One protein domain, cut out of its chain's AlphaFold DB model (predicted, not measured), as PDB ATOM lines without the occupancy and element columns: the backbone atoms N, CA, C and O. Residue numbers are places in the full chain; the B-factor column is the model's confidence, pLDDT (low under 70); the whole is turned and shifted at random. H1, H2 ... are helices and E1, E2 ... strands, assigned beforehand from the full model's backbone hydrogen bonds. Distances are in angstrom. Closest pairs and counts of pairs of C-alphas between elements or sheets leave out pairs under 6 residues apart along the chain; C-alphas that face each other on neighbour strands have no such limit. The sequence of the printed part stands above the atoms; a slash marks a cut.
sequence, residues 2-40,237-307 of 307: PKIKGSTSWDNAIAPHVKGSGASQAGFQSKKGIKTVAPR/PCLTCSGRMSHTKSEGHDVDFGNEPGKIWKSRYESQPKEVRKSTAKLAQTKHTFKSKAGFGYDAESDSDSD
ATOM      1  N   PRO A   2     -25.802 -24.809 -14.088       33.97
ATOM      2  CA  PRO A   2     -24.376 -24.545 -13.924       33.97
ATOM      3  C   PRO A   2     -23.741 -25.605 -13.015       33.97
ATOM      4  O   PRO A   2     -24.207 -25.837 -11.899       33.97
ATOM      5  N   LYS A   3     -22.687 -26.271 -13.506       41.19
ATOM      6  CA  LYS A   3     -21.867 -27.196 -12.715       41.19
ATOM      7  C   LYS A   3     -21.142 -26.381 -11.644       41.19
ATOM      8  O   LYS A   3     -20.257 -25.594 -11.967       41.19
ATOM      9  N   ILE A   4     -21.497 -26.572 -10.376       48.19
ATOM     10  CA  ILE A   4     -20.741 -26.011  -9.252       48.19
ATOM     11  C   ILE A   4     -19.360 -26.691  -9.254       48.19
ATOM     12  O   ILE A   4     -19.227 -27.823  -8.791       48.19
ATOM     13  N   LYS A   5     -18.335 -26.023  -9.804       52.69
ATOM     14  CA  LYS A   5     -16.907 -26.410  -9.730       52.69
ATOM     15  C   LYS A   5     -16.304 -26.081  -8.345       52.69
ATOM     16  O   LYS A   5     -15.181 -25.610  -8.244       52.69
ATOM     17  N   GLY A   6     -17.071 -26.283  -7.275       62.81
ATOM     18  CA  GLY A   6     -16.672 -25.965  -5.901       62.81
ATOM     19  C   GLY A   6     -16.363 -27.216  -5.082       62.81
ATOM     20  O   GLY A   6     -16.965 -28.272  -5.304       62.81
ATOM     21  N   SER A   7     -15.441 -27.096  -4.123       78.81
ATOM     22  CA  SER A   7     -15.241 -28.108  -3.081       78.81
ATOM     23  C   SER A   7     -16.560 -28.390  -2.355       78.81
ATOM     24  O   SER A   7     -17.319 -27.468  -2.068       78.81
ATOM     25  N   THR A   8     -16.826 -29.657  -2.032       89.06
ATOM     26  CA  THR A   8     -17.946 -30.073  -1.166       89.06
ATOM     27  C   THR A   8     -17.505 -30.293   0.283       89.06
ATOM     28  O   THR A   8     -18.264 -30.858   1.073       89.06
ATOM     29  N   SER A   9     -16.276 -29.910   0.646       93.38
ATOM     30  CA  SER A   9     -15.817 -29.939   2.040       93.38
ATOM     31  C   SER A   9     -16.650 -28.992   2.903       93.38
ATOM     32  O   SER A   9     -17.155 -27.980   2.414       93.38
ATOM     33  N   TRP A  10     -16.808 -29.325   4.186       92.69
ATOM     34  CA  TRP A  10     -17.550 -28.499   5.138       92.69
ATOM     35  C   TRP A  10     -17.035 -27.054   5.164       92.69
ATOM     36  O   TRP A  10     -17.826 -26.123   5.007       92.69
ATOM     37  N   ASP A  11     -15.716 -26.880   5.276       94.12
ATOM     38  CA  ASP A  11     -15.075 -25.571   5.454       94.12
ATOM     39  C   ASP A  11     -15.300 -24.622   4.275       94.12
ATOM     40  O   ASP A  11     -15.436 -23.417   4.464       94.12
ATOM     41  N   ASN A  12     -15.424 -25.166   3.063       92.69
ATOM     42  CA  ASN A  12     -15.605 -24.365   1.855       92.69
ATOM     43  C   ASN A  12     -17.083 -24.207   1.479       92.69
ATOM     44  O   ASN A  12     -17.489 -23.156   0.991       92.69
ATOM     45  N   ALA A  13     -17.897 -25.248   1.679       93.88
ATOM     46  CA  ALA A  13     -19.265 -25.290   1.163       93.88
ATOM     47  C   ALA A  13     -20.337 -24.904   2.190       93.88
ATOM     48  O   ALA A  13     -21.416 -24.464   1.793       93.88
ATOM     49  N   ILE A  14     -20.079 -25.096   3.488       94.94
ATOM     50  CA  ILE A  14     -21.079 -24.927   4.553       94.94
ATOM     51  C   ILE A  14     -20.647 -23.888   5.584       94.94
ATOM     52  O   ILE A  14     -21.420 -22.963   5.845       94.94
ATOM     53  N   ALA A  15     -19.437 -23.995   6.140       93.88
ATOM     54  CA  ALA A  15     -18.935 -23.107   7.193       93.88
ATOM     55  C   ALA A  15     -19.112 -21.600   6.886       93.88
ATOM     56  O   ALA A  15     -19.545 -20.857   7.776       93.88
ATOM     57  N   PRO A  16     -18.922 -21.113   5.639       95.81
ATOM     58  CA  PRO A  16     -19.126 -19.703   5.314       95.81
ATOM     59  C   PRO A  16     -20.575 -19.235   5.483       95.81
ATOM     60  O   PRO A  16     -20.806 -18.041   5.673       95.81
ATOM     61  N   HIS A  17     -21.547 -20.150   5.464       95.19
ATOM     62  CA  HIS A  17     -22.984 -19.866   5.471       95.19
ATOM     63  C   HIS A  17     -23.674 -20.203   6.794       95.19
ATOM     64  O   HIS A  17     -24.877 -19.963   6.933       95.19
ATOM     65  N   VAL A  18     -22.941 -20.725   7.779       92.94
ATOM     66  CA  VAL A  18     -23.507 -21.164   9.060       92.94
ATOM     67  C   VAL A  18     -22.762 -20.575  10.249       92.94
ATOM     68  O   VAL A  18     -21.641 -20.094  10.128       92.94
ATOM     69  N   LYS A  19     -23.397 -20.589  11.415       91.12
ATOM     70  CA  LYS A  19     -22.763 -20.255  12.691       91.12
ATOM     71  C   LYS A  19     -23.169 -21.268  13.751       91.12
ATOM     72  O   LYS A  19     -24.263 -21.837  13.669       91.12
ATOM     73  N   GLY A  20     -22.298 -21.478  14.735       83.94
ATOM     74  CA  GLY A  20     -22.622 -22.278  15.912       83.94
ATOM     75  C   GLY A  20     -23.891 -21.757  16.588       83.94
ATOM     76  O   GLY A  20     -24.214 -20.564  16.516       83.94
ATOM     77  N   SER A  21     -24.657 -22.660  17.189       72.19
ATOM     78  CA  SER A  21     -25.906 -22.302  17.862       72.19
ATOM     79  C   SER A  21     -25.746 -21.984  19.355       72.19
ATOM     80  O   SER A  21     -26.729 -21.619  19.989       72.19
ATOM     81  N   GLY A  22     -24.513 -22.014  19.881       58.06
ATOM     82  CA  GLY A  22     -24.167 -21.564  21.237       58.06
ATOM     83  C   GLY A  22     -24.161 -22.662  22.304       58.06
ATOM     84  O   GLY A  22     -23.587 -22.446  23.361       58.06
ATOM     85  N   ALA A  23     -24.719 -23.841  22.014       56.91
ATOM     86  CA  ALA A  23     -24.547 -25.056  22.810       56.91
ATOM     87  C   ALA A  23     -23.720 -26.080  22.013       56.91
ATOM     88  O   ALA A  23     -23.855 -26.169  20.788       56.91
ATOM     89  N   SER A  24     -22.841 -26.821  22.693       44.06
ATOM     90  CA  SER A  24     -21.842 -27.722  22.087       44.06
ATOM     91  C   SER A  24     -22.450 -28.831  21.221       44.06
ATOM     92  O   SER A  24     -21.825 -29.246  20.252       44.06
ATOM     93  N   GLN A  25     -23.686 -29.244  21.509       55.94
ATOM     94  CA  GLN A  25     -24.383 -30.342  20.824       55.94
ATOM     95  C   GLN A  25     -25.488 -29.882  19.872       55.94
ATOM     96  O   GLN A  25     -26.152 -30.682  19.234       55.94
ATOM     97  N   ALA A  26     -25.696 -28.579  19.740       64.31
ATOM     98  CA  ALA A  26     -26.928 -28.044  19.188       64.31
ATOM     99  C   ALA A  26     -26.892 -27.854  17.659       64.31
ATOM    100  O   ALA A  26     -27.730 -27.144  17.110       64.31
ATOM    101  N   GLY A  27     -25.924 -28.417  16.932       80.12
ATOM    102  CA  GLY A  27     -25.758 -28.210  15.488       80.12
ATOM    103  C   GLY A  27     -25.558 -26.739  15.069       80.12
ATOM    104  O   GLY A  27     -25.397 -25.817  15.879       80.12
ATOM    105  N   PHE A  28     -25.583 -26.483  13.761       89.25
ATOM    106  CA  PHE A  28     -25.312 -25.170  13.168       89.25
ATOM    107  C   PHE A  28     -26.588 -24.506  12.641       89.25
ATOM    108  O   PHE A  28     -27.457 -25.144  12.043       89.25
ATOM    109  N   GLN A  29     -26.702 -23.194  12.820       90.31
ATOM    110  CA  GLN A  29     -27.792 -22.393  12.258       90.31
ATOM    111  C   GLN A  29     -27.316 -21.589  11.045       90.31
ATOM    112  O   GLN A  29     -26.138 -21.255  10.934       90.31
ATOM    113  N   SER A  30     -28.236 -21.238  10.146       90.88
ATOM    114  CA  SER A  30     -27.910 -20.405   8.981       90.88
ATOM    115  C   SER A  30     -27.456 -19.007   9.419       90.88
ATOM    116  O   SER A  30     -28.067 -18.398  10.303       90.88
ATOM    117  N   LYS A  31     -26.427 -18.446   8.767       92.75
ATOM    118  CA  LYS A  31     -26.030 -17.036   8.947       92.75
ATOM    119  C   LYS A  31     -27.113 -16.060   8.487       92.75
ATOM    120  O   LYS A  31     -27.151 -14.942   8.986       92.75
ATOM    121  N   LYS A  32     -28.060 -16.498   7.646       90.19
ATOM    122  CA  LYS A  32     -29.286 -15.732   7.347       90.19
ATOM    123  C   LYS A  32     -30.222 -15.600   8.556       90.19
ATOM    124  O   LYS A  32     -31.250 -14.935   8.464       90.19
ATOM    125  N   GLY A  33     -29.907 -16.256   9.670       84.31
ATOM    126  CA  GLY A  33     -30.659 -16.209  10.917       84.31
ATOM    127  C   GLY A  33     -31.631 -17.375  11.084       84.31
ATOM    128  O   GLY A  33     -31.959 -18.093  10.133       84.31
ATOM    129  N   ILE A  34     -32.102 -17.529  12.322       85.25
ATOM    130  CA  ILE A  34     -33.099 -18.521  12.719       85.25
ATOM    131  C   ILE A  34     -34.489 -17.882  12.761       85.25
ATOM    132  O   ILE A  34     -34.718 -16.899  13.466       85.25
ATOM    133  N   LYS A  35     -35.441 -18.434  12.005       87.81
ATOM    134  CA  LYS A  35     -36.833 -17.971  12.019       87.81
ATOM    135  C   LYS A  35     -37.646 -18.787  13.015       87.81
ATOM    136  O   LYS A  35     -37.751 -20.009  12.908       87.81
ATOM    137  N   THR A  36     -38.257 -18.101  13.975       81.75
ATOM    138  CA  THR A  36     -39.199 -18.722  14.909       81.75
ATOM    139  C   THR A  36     -40.593 -18.698  14.288       81.75
ATOM    140  O   THR A  36     -41.214 -17.642  14.170       81.75
ATOM    141  N   VAL A  37     -41.101 -19.861  13.893       76.31
ATOM    142  CA  VAL A  37     -42.391 -19.996  13.198       76.31
ATOM    143  C   VAL A  37     -43.445 -20.633  14.091       76.31
ATOM    144  O   VAL A  37     -43.125 -21.389  15.009       76.31
ATOM    145  N   ALA A  38     -44.717 -20.337  13.824       68.88
ATOM    146  CA  ALA A  38     -45.839 -20.990  14.493       68.88
ATOM    147  C   ALA A  38     -45.743 -22.533  14.381       68.88
ATOM    148  O   ALA A  38     -45.008 -23.063  13.534       68.88
ATOM    149  N   PRO A  39     -46.466 -23.290  15.227       66.88
ATOM    150  CA  PRO A  39     -46.594 -24.730  15.041       66.88
ATOM    151  C   PRO A  39     -46.989 -25.038  13.597       66.88
ATOM    152  O   PRO A  39     -47.917 -24.427  13.071       66.88
ATOM    153  N   ARG A  40     -46.281 -25.980  12.964       65.94
ATOM    154  CA  ARG A  40     -46.523 -26.354  11.565       65.94
ATOM    155  C   ARG A  40     -48.008 -26.676  11.366       65.94
ATOM    156  O   ARG A  40     -48.528 -27.605  11.993       65.94
ATOM    157  N   PRO A 237     -37.194 -31.802   9.521       89.75
ATOM    158  CA  PRO A 237     -35.988 -32.279   8.879       89.75
ATOM    159  C   PRO A 237     -34.881 -31.264   9.068       89.75
ATOM    160  O   PRO A 237     -35.093 -30.063   8.844       89.75
ATOM    161  N   CYS A 238     -33.714 -31.728   9.492       91.44
ATOM    162  CA  CYS A 238     -32.543 -30.878   9.519       91.44
ATOM    163  C   CYS A 238     -32.243 -30.397   8.083       91.44
ATOM    164  O   CYS A 238     -32.752 -30.936   7.088       91.44
ATOM    165  N   LEU A 239     -31.457 -29.336   7.937       93.81
ATOM    166  CA  LEU A 239     -31.127 -28.821   6.611       93.81
ATOM    167  C   LEU A 239     -30.324 -29.846   5.797       93.81
ATOM    168  O   LEU A 239     -30.508 -29.914   4.584       93.81
ATOM    169  N   THR A 240     -29.526 -30.692   6.456       94.25
ATOM    170  CA  THR A 240     -28.822 -31.811   5.821       94.25
ATOM    171  C   THR A 240     -29.802 -32.836   5.225       94.25
ATOM    172  O   THR A 240     -29.719 -33.145   4.037       94.25
ATOM    173  N   CYS A 241     -30.812 -33.279   5.984       95.56
ATOM    174  CA  CYS A 241     -31.895 -34.136   5.479       95.56
ATOM    175  C   CYS A 241     -32.697 -33.457   4.371       95.56
ATOM    176  O   CYS A 241     -33.074 -34.087   3.386       95.56
ATOM    177  N   SER A 242     -32.939 -32.152   4.495       95.75
ATOM    178  CA  SER A 242     -33.629 -31.378   3.459       95.75
ATOM    179  C   SER A 242     -32.829 -31.330   2.157       95.75
ATOM    180  O   SER A 242     -33.422 -31.387   1.079       95.75
ATOM    181  N   GLY A 243     -31.499 -31.264   2.238       96.25
ATOM    182  CA  GLY A 243     -30.602 -31.382   1.090       96.25
ATOM    183  C   GLY A 243     -30.652 -32.769   0.456       96.25
ATOM    184  O   GLY A 243     -30.840 -32.861  -0.757       96.25
ATOM    185  N   ARG A 244     -30.614 -33.830   1.273       97.12
ATOM    186  CA  ARG A 244     -30.789 -35.227   0.834       97.12
ATOM    187  C   ARG A 244     -32.110 -35.453   0.108       97.12
ATOM    188  O   ARG A 244     -32.093 -35.902  -1.032       97.12
ATOM    189  N   MET A 245     -33.234 -35.053   0.696       97.06
ATOM    190  CA  MET A 245     -34.548 -35.183   0.057       97.06
ATOM    191  C   MET A 245     -34.687 -34.305  -1.195       97.06
ATOM    192  O   MET A 245     -35.333 -34.710  -2.159       97.06
ATOM    193  N   SER A 246     -34.068 -33.116  -1.219       96.25
ATOM    194  CA  SER A 246     -34.046 -32.267  -2.422       96.25
ATOM    195  C   SER A 246     -33.262 -32.916  -3.562       96.25
ATOM    196  O   SER A 246     -33.703 -32.845  -4.706       96.25
ATOM    197  N   HIS A 247     -32.133 -33.562  -3.254       96.94
ATOM    198  CA  HIS A 247     -31.348 -34.311  -4.232       96.94
ATOM    199  C   HIS A 247     -32.122 -35.522  -4.762       96.94
ATOM    200  O   HIS A 247     -32.305 -35.648  -5.968       96.94
ATOM    201  N   THR A 248     -32.673 -36.360  -3.880       97.06
ATOM    202  CA  THR A 248     -33.483 -37.521  -4.287       97.06
ATOM    203  C   THR A 248     -34.688 -37.082  -5.135       97.06
ATOM    204  O   THR A 248     -35.025 -37.727  -6.125       97.06
ATOM    205  N   LYS A 249     -35.277 -35.910  -4.849       96.12
ATOM    206  CA  LYS A 249     -36.301 -35.308  -5.713       96.12
ATOM    207  C   LYS A 249     -35.780 -34.910  -7.099       96.12
ATOM    208  O   LYS A 249     -36.491 -35.107  -8.082       96.12
ATOM    209  N   SER A 250     -34.562 -34.372  -7.208       95.81
ATOM    210  CA  SER A 250     -33.952 -34.067  -8.514       95.81
ATOM    211  C   SER A 250     -33.614 -35.309  -9.343       95.81
ATOM    212  O   SER A 250     -33.616 -35.216 -10.564       95.81
ATOM    213  N   GLU A 251     -33.432 -36.468  -8.704       96.06
ATOM    214  CA  GLU A 251     -33.255 -37.775  -9.367       96.06
ATOM    215  C   GLU A 251     -34.595 -38.408  -9.824       96.06
ATOM    216  O   GLU A 251     -34.651 -39.538 -10.317       96.06
ATOM    217  N   GLY A 252     -35.705 -37.673  -9.682       96.38
ATOM    218  CA  GLY A 252     -37.021 -38.053 -10.201       96.38
ATOM    219  C   GLY A 252     -37.937 -38.763  -9.205       96.38
ATOM    220  O   GLY A 252     -38.964 -39.296  -9.619       96.38
ATOM    221  N   HIS A 253     -37.605 -38.780  -7.911       97.12
ATOM    222  CA  HIS A 253     -38.511 -39.278  -6.874       97.12
ATOM    223  C   HIS A 253     -39.503 -38.185  -6.433       97.12
ATOM    224  O   HIS A 253     -39.105 -37.072  -6.089       97.12
ATOM    225  N   ASP A 254     -40.801 -38.486  -6.366       96.12
ATOM    226  CA  ASP A 254     -41.796 -37.539  -5.844       96.12
ATOM    227  C   ASP A 254     -41.830 -37.543  -4.304       96.12
ATOM    228  O   ASP A 254     -42.672 -38.184  -3.682       96.12
ATOM    229  N   VAL A 255     -40.893 -36.835  -3.668       95.19
ATOM    230  CA  VAL A 255     -40.825 -36.719  -2.201       95.19
ATOM    231  C   VAL A 255     -41.484 -35.421  -1.724       95.19
ATOM    232  O   VAL A 255     -41.063 -34.310  -2.067       95.19
ATOM    233  N   ASP A 256     -42.504 -35.559  -0.878       91.50
ATOM    234  CA  ASP A 256     -43.212 -34.464  -0.218       91.50
ATOM    235  C   ASP A 256     -42.714 -34.325   1.232       91.50
ATOM    236  O   ASP A 256     -43.087 -35.102   2.126       91.50
ATOM    237  N   PHE A 257     -41.936 -33.269   1.495       88.06
ATOM    238  CA  PHE A 257     -41.413 -32.889   2.816       88.06
ATOM    239  C   PHE A 257     -41.598 -31.383   3.106       88.06
ATOM    240  O   PHE A 257     -42.106 -30.624   2.282       88.06
ATOM    241  N   GLY A 258     -41.278 -30.936   4.326       82.94
ATOM    242  CA  GLY A 258     -41.408 -29.524   4.714       82.94
ATOM    243  C   GLY A 258     -40.286 -28.646   4.145       82.94
ATOM    244  O   GLY A 258     -39.129 -29.036   4.181       82.94
ATOM    245  N   ASN A 259     -40.608 -27.433   3.689       85.56
ATOM    246  CA  ASN A 259     -39.655 -26.477   3.096       85.56
ATOM    247  C   ASN A 259     -38.942 -25.558   4.115       85.56
ATOM    248  O   ASN A 259     -38.207 -24.650   3.718       85.56
ATOM    249  N   GLU A 260     -39.177 -25.784   5.408       89.44
ATOM    250  CA  GLU A 260     -38.635 -25.033   6.543       89.44
ATOM    251  C   GLU A 260     -37.634 -25.911   7.318       89.44
ATOM    252  O   GLU A 260     -38.013 -26.512   8.335       89.44
ATOM    253  N   PRO A 261     -36.387 -26.045   6.832       91.38
ATOM    254  CA  PRO A 261     -35.400 -26.916   7.456       91.38
ATOM    255  C   PRO A 261     -35.030 -26.460   8.871       91.38
ATOM    256  O   PRO A 261     -34.980 -25.265   9.173       91.38
ATOM    257  N   GLY A 262     -34.731 -27.424   9.736       90.38
ATOM    258  CA  GLY A 262     -34.099 -27.198  11.032       90.38
ATOM    259  C   GLY A 262     -32.621 -26.822  10.897       90.38
ATOM    260  O   GLY A 262     -32.188 -26.259   9.893       90.38
ATOM    261  N   LYS A 263     -31.841 -27.130  11.930       89.88
ATOM    262  CA  LYS A 263     -30.394 -26.881  11.970       89.88
ATOM    263  C   LYS A 263     -29.616 -27.784  11.004       89.88
ATOM    264  O   LYS A 263     -30.193 -28.657  10.362       89.88
ATOM    265  N   ILE A 264     -28.319 -27.538  10.871       90.56
ATOM    266  CA  ILE A 264     -27.377 -28.316  10.058       90.56
ATOM    267  C   ILE A 264     -26.487 -29.138  10.989       90.56
ATOM    268  O   ILE A 264     -25.990 -28.602  11.975       90.56
ATOM    269  N   TRP A 265     -26.237 -30.397  10.637       88.81
ATOM    270  CA  TRP A 265     -25.341 -31.296  11.375       88.81
ATOM    271  C   TRP A 265     -24.127 -31.610  10.519       88.81
ATOM    272  O   TRP A 265     -24.287 -32.043   9.373       88.81
ATOM    273  N   LYS A 266     -22.931 -31.348  11.060       90.38
ATOM    274  CA  LYS A 266     -21.665 -31.531  10.341       90.38
ATOM    275  C   LYS A 266     -21.407 -33.008  10.055       90.38
ATOM    276  O   LYS A 266     -21.244 -33.351   8.888       90.38
ATOM    277  N   SER A 267     -21.500 -33.864  11.073       88.69
ATOM    278  CA  SER A 267     -21.362 -35.326  10.962       88.69
ATOM    279  C   SER A 267     -22.278 -35.902   9.870       88.69
ATOM    280  O   SER A 267     -21.841 -36.605   8.949       88.69
ATOM    281  N   ARG A 268     -23.558 -35.507   9.882       90.88
ATOM    282  CA  ARG A 268     -24.534 -35.911   8.857       90.88
ATOM    283  C   ARG A 268     -24.182 -35.382   7.467       90.88
ATOM    284  O   ARG A 268     -24.330 -36.096   6.487       90.88
ATOM    285  N   TYR A 269     -23.724 -34.135   7.352       93.56
ATOM    286  CA  TYR A 269     -23.320 -33.576   6.059       93.56
ATOM    287  C   TYR A 269     -22.114 -34.315   5.477       93.56
ATOM    288  O   TYR A 269     -22.116 -34.653   4.297       93.56
ATOM    289  N   GLU A 270     -21.090 -34.570   6.287       92.81
ATOM    290  CA  GLU A 270     -19.833 -35.174   5.836       92.81
ATOM    291  C   GLU A 270     -19.988 -36.646   5.453       92.81
ATOM    292  O   GLU A 270     -19.344 -37.086   4.502       92.81
ATOM    293  N   SER A 271     -20.909 -37.365   6.101       91.00
ATOM    294  CA  SER A 271     -21.257 -38.751   5.751       91.00
ATOM    295  C   SER A 271     -22.082 -38.892   4.463       91.00
ATOM    296  O   SER A 271     -22.257 -40.004   3.967       91.00
ATOM    297  N   GLN A 272     -22.583 -37.796   3.882       92.38
ATOM    298  CA  GLN A 272     -23.385 -37.859   2.659       92.38
ATOM    299  C   GLN A 272     -22.542 -37.946   1.372       92.38
ATOM    300  O   GLN A 272     -21.474 -37.323   1.260       92.38
ATOM    301  N   PRO A 273     -23.060 -38.627   0.324       93.81
ATOM    302  CA  PRO A 273     -22.442 -38.631  -0.997       93.81
ATOM    303  C   PRO A 273     -22.175 -37.218  -1.527       93.81
ATOM    304  O   PRO A 273     -22.916 -36.271  -1.256       93.81
ATOM    305  N   LYS A 274     -21.122 -37.069  -2.337       94.38
ATOM    306  CA  LYS A 274     -20.682 -35.770  -2.878       94.38
ATOM    307  C   LYS A 274     -21.806 -34.992  -3.577       94.38
ATOM    308  O   LYS A 274     -21.922 -33.784  -3.381       94.38
ATOM    309  N   GLU A 275     -22.642 -35.666  -4.360       93.62
ATOM    310  CA  GLU A 275     -23.746 -35.027  -5.092       93.62
ATOM    311  C   GLU A 275     -24.874 -34.549  -4.163       93.62
ATOM    312  O   GLU A 275     -25.413 -33.453  -4.340       93.62
ATOM    313  N   VAL A 276     -25.145 -35.295  -3.089       95.25
ATOM    314  CA  VAL A 276     -26.066 -34.863  -2.030       95.25
ATOM    315  C   VAL A 276     -25.520 -33.624  -1.320       95.25
ATOM    316  O   VAL A 276     -26.246 -32.642  -1.143       95.25
ATOM    317  N   ARG A 277     -24.227 -33.621  -0.973       96.00
ATOM    318  CA  ARG A 277     -23.574 -32.484  -0.308       96.00
ATOM    319  C   ARG A 277     -23.707 -31.185  -1.103       96.00
ATOM    320  O   ARG A 277     -23.987 -30.144  -0.512       96.00
ATOM    321  N   LYS A 278     -23.612 -31.231  -2.438       95.25
ATOM    322  CA  LYS A 278     -23.865 -30.053  -3.297       95.25
ATOM    323  C   LYS A 278     -25.281 -29.498  -3.119       95.25
ATOM    324  O   LYS A 278     -25.460 -28.281  -3.051       95.25
ATOM    325  N   SER A 279     -26.280 -30.374  -3.016       95.25
ATOM    326  CA  SER A 279     -27.675 -29.975  -2.788       95.25
ATOM    327  C   SER A 279     -27.853 -29.330  -1.412       95.25
ATOM    328  O   SER A 279     -28.466 -28.266  -1.307       95.25
ATOM    329  N   THR A 280     -27.249 -29.908  -0.372       95.25
ATOM    330  CA  THR A 280     -27.239 -29.331   0.982       95.25
ATOM    331  C   THR A 280     -26.547 -27.964   1.016       95.25
ATOM    332  O   THR A 280     -27.102 -27.014   1.569       95.25
ATOM    333  N   ALA A 281     -25.393 -27.814   0.360       94.56
ATOM    334  CA  ALA A 281     -24.664 -26.546   0.280       94.56
ATOM    335  C   ALA A 281     -25.483 -25.439  -0.402       94.56
ATOM    336  O   ALA A 281     -25.586 -24.321   0.112       94.56
ATOM    337  N   LYS A 282     -26.171 -25.762  -1.504       93.94
ATOM    338  CA  LYS A 282     -27.088 -24.827  -2.178       93.94
ATOM    339  C   LYS A 282     -28.226 -24.368  -1.257       93.94
ATOM    340  O   LYS A 282     -28.630 -23.201  -1.290       93.94
ATOM    341  N   LEU A 283     -28.760 -25.262  -0.422       93.56
ATOM    342  CA  LEU A 283     -29.765 -24.889   0.575       93.56
ATOM    343  C   LEU A 283     -29.173 -24.010   1.679       93.56
ATOM    344  O   LEU A 283     -29.797 -23.008   2.023       93.56
ATOM    345  N   ALA A 284     -27.979 -24.318   2.190       93.19
ATOM    346  CA  ALA A 284     -27.311 -23.517   3.220       93.19
ATOM    347  C   ALA A 284     -27.084 -22.059   2.774       93.19
ATOM    348  O   ALA A 284     -27.298 -21.129   3.549       93.19
ATOM    349  N   GLN A 285     -26.752 -21.846   1.497       93.19
ATOM    350  CA  GLN A 285     -26.600 -20.515   0.894       93.19
ATOM    351  C   GLN A 285     -27.910 -19.728   0.790       93.19
ATOM    352  O   GLN A 285     -27.914 -18.496   0.774       93.19
ATOM    353  N   THR A 286     -29.043 -20.416   0.659       92.50
ATOM    354  CA  THR A 286     -30.307 -19.783   0.260       92.50
ATOM    355  C   THR A 286     -31.330 -19.718   1.384       92.50
ATOM    356  O   THR A 286     -32.102 -18.757   1.425       92.50
ATOM    357  N   LYS A 287     -31.319 -20.665   2.321       92.31
ATOM    358  CA  LYS A 287     -32.370 -20.857   3.325       92.31
ATOM    359  C   LYS A 287     -31.997 -20.305   4.702       92.31
ATOM    360  O   LYS A 287     -30.845 -20.316   5.127       92.31
ATOM    361  N   HIS A 288     -33.027 -19.859   5.419       92.12
ATOM    362  CA  HIS A 288     -32.983 -19.733   6.875       92.12
ATOM    363  C   HIS A 288     -33.103 -21.123   7.510       92.12
ATOM    364  O   HIS A 288     -33.666 -22.031   6.895       92.12
ATOM    365  N   THR A 289     -32.642 -21.266   8.749       90.00
ATOM    366  CA  THR A 289     -33.030 -22.395   9.604       90.00
ATOM    367  C   THR A 289     -34.238 -21.998  10.452       90.00
ATOM    368  O   THR A 289     -34.478 -20.814  10.706       90.00
ATOM    369  N   PHE A 290     -35.039 -22.974  10.870       87.50
ATOM    370  CA  PHE A 290     -36.329 -22.721  11.508       87.50
ATOM    371  C   PHE A 290     -36.457 -23.432  12.853       87.50
ATOM    372  O   PHE A 290     -36.137 -24.613  12.977       87.50
ATOM    373  N   LYS A 291     -37.024 -22.732  13.844       81.62
ATOM    374  CA  LYS A 291     -37.438 -23.310  15.133       81.62
ATOM    375  C   LYS A 291     -38.916 -23.060  15.414       81.62
ATOM    376  O   LYS A 291     -39.533 -22.143  14.877       81.62
ATOM    377  N   SER A 292     -39.515 -23.909  16.243       71.06
ATOM    378  CA  SER A 292     -40.932 -23.804  16.608       71.06
ATOM    379  C   SER A 292     -41.167 -22.781  17.726       71.06
ATOM    380  O   SER A 292     -40.574 -22.920  18.789       71.06
ATOM    381  N   LYS A 293     -42.107 -21.838  17.539       64.06
ATOM    382  CA  LYS A 293     -42.613 -20.916  18.584       64.06
ATOM    383  C   LYS A 293     -43.262 -21.650  19.746       64.06
ATOM    384  O   LYS A 293     -43.175 -21.190  20.871       64.06
ATOM    385  N   ALA A 294     -43.910 -22.785  19.471       56.31
ATOM    386  CA  ALA A 294     -44.593 -23.555  20.508       56.31
ATOM    387  C   ALA A 294     -43.659 -24.116  21.574       56.31
ATOM    388  O   ALA A 294     -44.210 -24.706  22.493       56.31
ATOM    389  N   GLY A 295     -42.327 -23.974  21.415       47.47
ATOM    390  CA  GLY A 295     -41.329 -24.300  22.431       47.47
ATOM    391  C   GLY A 295     -41.795 -25.468  23.272       47.47
ATOM    392  O   GLY A 295     -42.113 -25.268  24.435       47.47
ATOM    393  N   PHE A 296     -42.018 -26.631  22.644       41.47
ATOM    394  CA  PHE A 296     -42.467 -27.814  23.372       41.47
ATOM    395  C   PHE A 296     -41.311 -28.226  24.282       41.47
ATOM    396  O   PHE A 296     -40.616 -29.143  23.883       41.47
ATOM    397  N   GLY A 297     -41.102 -27.502  25.390       35.12
ATOM    398  CA  GLY A 297     -40.106 -27.547  26.475       35.12
ATOM    399  C   GLY A 297     -38.885 -28.455  26.370       35.12
ATOM    400  O   GLY A 297     -38.412 -28.935  27.385       35.12
ATOM    401  N   TYR A 298     -38.413 -28.733  25.171       39.91
ATOM    402  CA  TYR A 298     -37.400 -29.707  24.828       39.91
ATOM    403  C   TYR A 298     -36.868 -29.206  23.515       39.91
ATOM    404  O   TYR A 298     -37.658 -29.000  22.582       39.91
ATOM    405  N   ASP A 299     -35.573 -28.967  23.483       34.41
ATOM    406  CA  ASP A 299     -34.800 -28.622  22.312       34.41
ATOM    407  C   ASP A 299     -35.371 -29.369  21.099       34.41
ATOM    408  O   ASP A 299     -35.267 -30.578  20.918       34.41
ATOM    409  N   ALA A 300     -36.143 -28.636  20.287       35.34
ATOM    410  CA  ALA A 300     -36.612 -29.088  18.975       35.34
ATOM    411  C   ALA A 300     -35.486 -28.922  17.941       35.34
ATOM    412  O   ALA A 300     -35.725 -28.741  16.744       35.34
ATOM    413  N   GLU A 301     -34.276 -28.895  18.474       36.91
ATOM    414  CA  GLU A 301     -32.995 -29.036  17.849       36.91
ATOM    415  C   GLU A 301     -32.883 -30.546  17.650       36.91
ATOM    416  O   GLU A 301     -33.292 -31.345  18.490       36.91
ATOM    417  N   SER A 302     -32.620 -30.952  16.419       36.97
ATOM    418  CA  SER A 302     -32.638 -32.360  16.048       36.97
ATOM    419  C   SER A 302     -31.377 -33.020  16.595       36.97
ATOM    420  O   SER A 302     -30.492 -33.300  15.802       36.97
ATOM    421  N   ASP A 303     -31.274 -33.175  17.912       33.50
ATOM    422  CA  ASP A 303     -30.085 -33.692  18.581       33.50
ATOM    423  C   ASP A 303     -29.874 -35.145  18.164       33.50
ATOM    424  O   ASP A 303     -30.529 -36.065  18.651       33.50
ATOM    425  N   SER A 304     -29.008 -35.318  17.174       33.53
ATOM    426  CA  SER A 304     -28.417 -36.592  16.811       33.53
ATOM    427  C   SER A 304     -26.914 -36.372  16.793       33.53
ATOM    428  O   SER A 304     -26.357 -35.951  15.785       33.53
ATOM    429  N   ASP A 305     -26.298 -36.569  17.936       31.67
ATOM    430  CA  ASP A 305     -24.947 -37.093  18.067       31.67
ATOM    431  C   ASP A 305     -24.929 -37.593  19.522       31.67
ATOM    432  O   ASP A 305     -24.957 -36.801  20.464       31.67
ATOM    433  N   SER A 306     -25.073 -38.906  19.703       30.73
ATOM    434  CA  SER A 306     -24.711 -39.580  20.951       30.73
ATOM    435  C   SER A 306     -23.279 -40.061  20.766       30.73
ATOM    436  O   SER A 306     -23.037 -40.853  19.852       30.73
ATOM    437  N   ASP A 307     -22.362 -39.522  21.571       28.84
ATOM    438  CA  ASP A 307     -21.004 -40.055  21.726       28.84
ATOM    439  C   ASP A 307     -21.041 -41.495  22.266       28.84
ATOM    440  O   ASP A 307     -21.897 -41.777  23.143       28.84
TER     441      ASP A 307
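This is residues 2 to 40 and 237 to 307 of the 307 residues of an uncharacterized protein of Dyella sp. OK004 (UniProt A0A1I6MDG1). Two short strand pairs, the parallel pair E3 and E4 and the hairpin E1 and E2, sit near one end of helix H4, which crosses and packs on helix H2. The short helices H1 and H3 lie by H4, and long stretches without named elements make up much of the rest. The printed part has 110 residues, with four named helices and four strands in the order H1 E1 E2 E3 H2 H3 H4 E4; the class is mixed, with under half of the residues in named elements. It is compact, with a radius of gyration of the C-alphas of 13.7 A and spans of 42 by 31 by 28 A.

E3, residues 34 to 37, is 9.4 A long and E4, residues 289 to 292, 10.7 A, ending at C-alpha 292 (-40.932, -23.804, 16.608). E1 is residues 18 to 20 and E2 residues 28 to 30. H4, residues 274 to 286, is 18.9 A long and H2, residues 239 to 250, 16.3 A. H3 is residues 266 to 270; H1, residues 10 to 13, begins at C-alpha 10 (-17.550, -28.499, 5.138).

E3 and E4 are parallel, with N 35 and O 289 2.9 A apart, within hydrogen-bond range. The hairpin E1 and E2 is antiparallel, with N 19 and O 29 within hydrogen-bond range at 2.9 A. The closest C-alphas of E2 and E4, Ser 30 and Thr 289, are 5.5 A apart. H2 and H4 touch at a steep tilt of 64 degrees, opposite ways; their closest C-alphas, Gly 243 and Thr 280, are 3.9 A apart. H3 only just touches H4, which meets it with residues 277 to 280 alone, and only just touches H1, each with 3 pairs of C-alphas within 8 A; the closest are Tyr 269 and Arg 277, 6.5 A, and Trp 10 and Glu 270, 7.1 A. Every O i to N i+4 pair is within hydrogen-bond range in H2, H3 and H4; H1 is too short for one.

The C-alphas farthest apart, Pro 2 and Gly 297, are 43.5 A apart. Residues 41 to 236 are not printed, and C-alphas 40 and 237 are 12.4 A apart across the cut. The link from H2 to H3 is long, 15 residues. Mean pLDDT of the printed part is 79.9; residues 2 to 6, 22 to 26, 38 to 40 and 293 to 307 are under 70.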